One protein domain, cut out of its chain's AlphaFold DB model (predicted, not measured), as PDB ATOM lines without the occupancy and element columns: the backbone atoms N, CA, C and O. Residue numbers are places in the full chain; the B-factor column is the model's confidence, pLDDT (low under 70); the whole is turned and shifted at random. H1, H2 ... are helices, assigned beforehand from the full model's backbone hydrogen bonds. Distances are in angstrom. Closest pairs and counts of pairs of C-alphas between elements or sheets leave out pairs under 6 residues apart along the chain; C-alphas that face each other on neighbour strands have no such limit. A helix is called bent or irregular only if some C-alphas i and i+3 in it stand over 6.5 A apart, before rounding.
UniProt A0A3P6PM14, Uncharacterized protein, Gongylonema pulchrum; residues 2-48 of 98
ATOM      1  N   ASN A   2      48.640   0.739  34.016       80.25
ATOM      2  CA  ASN A   2      47.506   1.145  33.188       80.25
ATOM      3  C   ASN A   2      46.877  -0.114  32.568       80.25
ATOM      4  O   ASN A   2      47.539  -0.779  31.777       80.25
ATOM      5  N   MET A   3      45.635  -0.432  32.941       85.06
ATOM      6  CA  MET A   3      44.937  -1.657  32.518       85.06
ATOM      7  C   MET A   3      44.873  -1.795  30.992       85.06
ATOM      8  O   MET A   3      45.136  -2.867  30.468       85.06
ATOM      9  N   ALA A   4      44.667  -0.691  30.266       86.00
ATOM     10  CA  ALA A   4      44.624  -0.713  28.805       86.00
ATOM     11  C   ALA A   4      45.958  -1.144  28.168       86.00
ATOM     12  O   ALA A   4      45.970  -1.716  27.083       86.00
ATOM     13  N   CYS A   5      47.088  -0.873  28.831       86.25
ATOM     14  CA  CYS A   5      48.401  -1.291  28.343       86.25
ATOM     15  C   CYS A   5      48.584  -2.803  28.517       86.25
ATOM     16  O   CYS A   5      49.003  -3.479  27.583       86.25
ATOM     17  N   GLU A   6      48.210  -3.338  29.682       89.94
ATOM     18  CA  GLU A   6      48.246  -4.782  29.956       89.94
ATOM     19  C   GLU A   6      47.322  -5.559  29.003       89.94
ATOM     20  O   GLU A   6      47.696  -6.609  28.476       89.94
ATOM     21  N   ASP A   7      46.145  -5.008  28.698       87.50
ATOM     22  CA  ASP A   7      45.198  -5.595  27.746       87.50
ATOM     23  C   ASP A   7      45.762  -5.626  26.315       87.50
ATOM     24  O   ASP A   7      45.640  -6.634  25.620       87.50
ATOM     25  N   LEU A   8      46.439  -4.558  25.878       88.94
ATOM     26  CA  LEU A   8      47.091  -4.506  24.563       88.94
ATOM     27  C   LEU A   8      48.319  -5.421  24.471       88.94
ATOM     28  O   LEU A   8      48.554  -6.018  23.424       88.94
ATOM     29  N   ILE A   9      49.098  -5.543  25.550       90.44
ATOM     30  CA  ILE A   9      50.258  -6.447  25.610       90.44
ATOM     31  C   ILE A   9      49.795  -7.904  25.550       90.44
ATOM     32  O   ILE A   9      50.384  -8.711  24.833       90.44
ATOM     33  N   SER A  10      48.740  -8.241  26.296       91.62
ATOM     34  CA  SER A  10      48.175  -9.591  26.309       91.62
ATOM     35  C   SER A  10      47.425  -9.932  25.018       91.62
ATOM     36  O   SER A  10      47.407 -11.096  24.626       91.62
ATOM     37  N   ASN A  11      46.845  -8.936  24.339       87.50
ATOM     38  CA  ASN A  11      46.062  -9.110  23.116       87.50
ATOM     39  C   ASN A  11      46.370  -8.003  22.086       87.50
ATOM     40  O   ASN A  11      45.597  -7.051  21.943       87.50
ATOM     41  N   PRO A  12      47.458  -8.126  21.305       82.81
ATOM     42  CA  PRO A  12      47.863  -7.090  20.347       82.81
ATOM     43  C   PRO A  12      46.823  -6.835  19.240       82.81
ATOM     44  O   PRO A  12      46.669  -5.702  18.769       82.81
ATOM     45  N   GLU A  13      46.036  -7.854  18.887       85.50
ATOM     46  CA  GLU A  13      44.946  -7.773  17.903       85.50
ATOM     47  C   GLU A  13      43.806  -6.837  18.335       85.50
ATOM     48  O   GLU A  13      43.032  -6.367  17.502       85.50
ATOM     49  N   PHE A  14      43.709  -6.507  19.628       82.94
ATOM     50  CA  PHE A  14      42.693  -5.595  20.151       82.94
ATOM     51  C   PHE A  14      42.798  -4.195  19.526       82.94
ATOM     52  O   PHE A  14      41.791  -3.531  19.274       82.94
ATOM     53  N   SER A  15      44.021  -3.775  19.189       77.38
ATOM     54  CA  SER A  15      44.266  -2.524  18.467       77.38
ATOM     55  C   SER A  15      43.637  -2.515  17.066       77.38
ATOM     56  O   SER A  15      43.123  -1.482  16.639       77.38
ATOM     57  N   GLN A  16      43.598  -3.664  16.382       79.19
ATOM     58  CA  GLN A  16      43.063  -3.800  15.024       79.19
ATOM     59  C   GLN A  16      41.528  -3.847  14.986       79.19
ATOM     60  O   GLN A  16      40.917  -3.560  13.959       79.19
ATOM     61  N   GLN A  17      40.883  -4.183  16.107       84.38
ATOM     62  CA  GLN A  17      39.420  -4.262  16.212       84.38
ATOM     63  C   GLN A  17      38.766  -2.907  16.514       84.38
ATOM     64  O   GLN A  17      37.567  -2.716  16.286       84.38
ATOM     65  N   SER A  18      39.535  -1.943  17.026       90.19
ATOM     66  CA  SER A  18      39.025  -0.614  17.345       90.19
ATOM     67  C   SER A  18      38.904   0.242  16.087       90.19
ATOM     68  O   SER A  18      39.898   0.618  15.465       90.19
ATOM     69  N   ARG A  19      37.668   0.631  15.745       91.94
ATOM     70  CA  ARG A  19      37.396   1.542  14.617       91.94
ATOM     71  C   ARG A  19      38.159   2.857  14.757       91.94
ATOM     72  O   ARG A  19      38.714   3.354  13.787       91.94
ATOM     73  N   THR A  20      38.214   3.405  15.968       92.75
ATOM     74  CA  THR A  20      38.905   4.670  16.236       92.75
ATOM     75  C   THR A  20      40.419   4.522  16.109       92.75
ATOM     76  O   THR A  20      41.065   5.394  15.538       92.75
ATOM     77  N   ALA A  21      40.992   3.410  16.585       92.75
ATOM     78  CA  ALA A  21      42.418   3.143  16.406       92.75
ATOM     79  C   ALA A  21      42.776   2.997  14.921       92.75
ATOM     80  O   ALA A  21      43.776   3.560  14.484       92.75
ATOM     81  N   ALA A  22      41.922   2.332  14.135       93.00
ATOM     82  CA  ALA A  22      42.088   2.240  12.688       93.00
ATOM     83  C   ALA A  22      42.061   3.624  12.015       93.00
ATOM     84  O   ALA A  22      42.910   3.902  11.175       93.00
ATOM     85  N   ILE A  23      41.151   4.521  12.418       95.12
ATOM     86  CA  ILE A  23      41.092   5.896  11.889       95.12
ATOM     87  C   ILE A  23      42.391   6.657  12.183       95.12
ATOM     88  O   ILE A  23      42.977   7.226  11.264       95.12
ATOM     89  N   TYR A  24      42.878   6.642  13.427       94.94
ATOM     90  CA  TYR A  24      44.128   7.330  13.773       94.94
ATOM     91  C   TYR A  24      45.361   6.688  13.130       94.94
ATOM     92  O   TYR A  24      46.279   7.400  12.732       94.94
ATOM     93  N   GLY A  25      45.375   5.360  12.994       94.12
ATOM     94  CA  GLY A  25      46.422   4.639  12.273       94.12
ATOM     95  C   GLY A  25      46.455   4.996  10.787       94.12
ATOM     96  O   GLY A  25      47.528   5.185  10.228       94.12
ATOM     97  N   MET A  26      45.291   5.162  10.150       94.50
ATOM     98  CA  MET A  26      45.229   5.675   8.781       94.50
ATOM     99  C   MET A  26      45.711   7.123   8.712       94.50
ATOM    100  O   MET A  26      46.570   7.431   7.895       94.50
ATOM    101  N   ALA A  27      45.215   8.001   9.587       96.06
ATOM    102  CA  ALA A  27      45.590   9.413   9.585       96.06
ATOM    103  C   ALA A  27      47.102   9.633   9.779       96.06
ATOM    104  O   ALA A  27      47.649  10.577   9.222       96.06
ATOM    105  N   SER A  28      47.785   8.763  10.533       95.94
ATOM    106  CA  SER A  28      49.239   8.846  10.725       95.94
ATOM    107  C   SER A  28      50.060   8.256   9.575       95.94
ATOM    108  O   SER A  28      51.222   8.625   9.412       95.94
ATOM    109  N   ALA A  29      49.486   7.338   8.793       96.62
ATOM    110  CA  ALA A  29      50.173   6.638   7.709       96.62
ATOM    111  C   ALA A  29      49.942   7.264   6.324       96.62
ATOM    112  O   ALA A  29      50.702   6.984   5.395       96.62
ATOM    113  N   VAL A  30      48.894   8.075   6.158       96.25
ATOM    114  CA  VAL A  30      48.584   8.729   4.882       96.25
ATOM    115  C   VAL A  30      49.659   9.782   4.564       96.25
ATOM    116  O   VAL A  30      49.881  10.688   5.364       96.25
ATOM    117  N   PRO A  31      50.323   9.704   3.396       96.62
ATOM    118  CA  PRO A  31      51.374  10.654   3.024       96.62
ATOM    119  C   PRO A  31      50.822  12.016   2.584       96.62
ATOM    120  O   PRO A  31      51.535  13.016   2.647       96.62
ATOM    121  N   ASP A  32      49.571  12.052   2.120       97.50
ATOM    122  CA  ASP A  32      48.903  13.265   1.665       97.50
ATOM    123  C   ASP A  32      48.053  13.886   2.780       97.50
ATOM    124  O   ASP A  32      46.948  13.433   3.090       97.50
ATOM    125  N   ASN A  33      48.575  14.952   3.381       95.94
ATOM    126  CA  ASN A  33      47.907  15.625   4.489       95.94
ATOM    127  C   ASN A  33      46.617  16.342   4.070       95.94
ATOM    128  O   ASN A  33      45.776  16.577   4.938       95.94
ATOM    129  N   SER A  34      46.415  16.650   2.779       97.94
ATOM    130  CA  SER A  34      45.168  17.299   2.358       97.94
ATOM    131  C   SER A  34      43.964  16.383   2.569       97.94
ATOM    132  O   SER A  34      42.888  16.859   2.905       97.94
ATOM    133  N   LEU A  35      44.144  15.060   2.482       97.19
ATOM    134  CA  LEU A  35      43.075  14.100   2.772       97.19
ATOM    135  C   LEU A  35      42.653  14.143   4.247       97.19
ATOM    136  O   LEU A  35      41.469  14.033   4.566       97.19
ATOM    137  N   VAL A  36      43.610  14.314   5.164       97.50
ATOM    138  CA  VAL A  36      43.322  14.450   6.601       97.50
ATOM    139  C   VAL A  36      42.599  15.772   6.876       97.50
ATOM    140  O   VAL A  36      41.664  15.811   7.680       97.50
ATOM    141  N   GLU A  37      42.988  16.842   6.183       98.06
ATOM    142  CA  GLU A  37      42.347  18.157   6.257       98.06
ATOM    143  C   GLU A  37      40.897  18.117   5.743       98.06
ATOM    144  O   GLU A  37      39.984  18.554   6.445       98.06
ATOM    145  N   GLU A  38      40.644  17.501   4.587       98.00
ATOM    146  CA  GLU A  38      39.298  17.347   4.020       98.00
ATOM    147  C   GLU A  38      38.363  16.549   4.940       98.00
ATOM    148  O   GLU A  38      37.225  16.959   5.186       98.00
ATOM    149  N   VAL A  39      38.839  15.434   5.504       97.44
ATOM    150  CA  VAL A  39      38.062  14.642   6.473       97.44
ATOM    151  C   VAL A  39      37.772  15.453   7.739       97.44
ATOM    152  O   VAL A  39      36.676  15.358   8.295       97.44
ATOM    153  N   SER A  40      38.719  16.284   8.177       97.25
ATOM    154  CA  SER A  40      38.541  17.170   9.333       97.25
ATOM    155  C   SER A  40      37.475  18.234   9.064       97.25
ATOM    156  O   SER A  40      36.602  18.456   9.905       97.25
ATOM    157  N   HIS A  41      37.483  18.846   7.878       98.25
ATOM    158  CA  HIS A  41      36.435  19.777   7.465       98.25
ATOM    159  C   HIS A  41      35.065  19.099   7.394       98.25
ATOM    160  O   HIS A  41      34.107  19.601   7.974       98.25
ATOM    161  N   MET A  42      34.981  17.908   6.799       97.75
ATOM    162  CA  MET A  42      33.734  17.142   6.718       97.75
ATOM    163  C   MET A  42      33.181  16.759   8.100       97.75
ATOM    164  O   MET A  42      31.965  16.757   8.315       97.75
ATOM    165  N   TYR A  43      34.060  16.452   9.058       97.75
ATOM    166  CA  TYR A  43      33.668  16.221  10.447       97.75
ATOM    167  C   TYR A  43      33.059  17.483  11.073       97.75
ATOM    168  O   TYR A  43      31.995  17.403  11.685       97.75
ATOM    169  N   LEU A  44      33.676  18.652  10.870       97.69
ATOM    170  CA  LEU A  44      33.139  19.926  11.358       97.69
ATOM    171  C   LEU A  44      31.784  20.256  10.720       97.69
ATOM    172  O   LEU A  44      30.844  20.589  11.443       97.69
ATOM    173  N   ASP A  45      31.648  20.085   9.404       96.94
ATOM    174  CA  ASP A  45      30.374  20.258   8.700       96.94
ATOM    175  C   ASP A  45      29.288  19.348   9.283       96.94
ATOM    176  O   ASP A  45      28.149  19.769   9.478       96.94
ATOM    177  N   SER A  46      29.650  18.112   9.639       96.25
ATOM    178  CA  SER A  46      28.739  17.155  10.275       96.25
ATOM    179  C   SER A  46      28.337  17.581  11.691       96.25
ATOM    180  O   SER A  46      27.175  17.432  12.067       96.25
ATOM    181  N   CYS A  47      29.261  18.139  12.480       96.38
ATOM    182  CA  CYS A  47      28.973  18.649  13.824       96.38
ATOM    183  C   CYS A  47      28.019  19.850  13.810       96.38
ATOM    184  O   CYS A  47      27.225  20.009  14.738       96.38
ATOM    185  N   TYR A  48      28.096  20.683  12.771       95.88
ATOM    186  CA  TYR A  48      27.272  21.884  12.623       95.88
ATOM    187  C   TYR A  48      26.125  21.723  11.617       95.88
ATOM    188  O   TYR A  48      25.425  22.695  11.316       95.88
TER     189      TYR A  48
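AT A GLANCE: This is residues 2 to 48 of the 98 residues of an uncharacterized protein of Gongylonema pulchrum (UniProt A0A3P6PM14). Four helices are strung one after another in a loose, winding line with no common core: H1 is at one end, the single short turn of H2 comes next, and H3 and the longest helix, H4, make an open V with their link at its point. H4 forms the far arm of this V, and its residues 40 to 47, with Tyr 48, stand free. The printed part has 47 residues, with four named helices in the order H1, H2, H3, H4 and no named strand, and its class is all helix. It is only just loose, close to extended, with a radius of gyration of the C-alphas of 14.2 A, and the C-alphas span 38 by 27 by 17 A.

IN THESE COORDINATES: H1 runs from Met 3 to Ser 10, 10.6 A from first to last C-alpha, and begins with C-alpha 3 at (44.937, -1.657, 32.518). H2 is residues 14 to 17, 5.3 A long. H3 is residues 19 to 29, 15.4 A long, and begins with C-alpha 19 at (37.396, 1.542, 14.617). H4 is residues 33 to 47, 21.3 A long, and ends with C-alpha 47 at (28.973, 18.649, 13.824). No helix is bent or irregular.

HOW THE PARTS SIT: H1 and H2 only just touch, and only at the corner by their link, with 3 pairs of C-alphas within 8 A; the closest C-alphas are those of Leu 8 and Phe 14, 6.3 A apart. H2 and H3 also only just touch, and only at the corner by their link, with 3 pairs of C-alphas within 8 A; the closest C-alphas are those of Ser 15 and Ala 21, 6.3 A apart. H3 and H4 are close but not clearly touching, with 1 pair of C-alphas within 8 A, those of Ala 27 and Val 36 at 6.3 A. They run opposite ways at a shallow tilt of 34 degrees, only just short of steep, and their centres are 14.2 A apart. H1 and H3, H1 and H4, and H2 and H4 are apart. In H1, H3 and H4 every O i to N i+4 pair is within hydrogen-bond range; H2 is too short for such a pair, and its 1 pair of O i and N i+3 is within range.

THE WHOLE: The two C-alphas farthest apart are those of Ser 10 and Tyr 48, at 40.2 A. The three links, H1 to H2, H2 to H3 and H3 to H4, are tight. The printed part has no cut. Its mean pLDDT is 92.3, and no printed residue is under 70; H2 has a mean of 81 and H4 of 97.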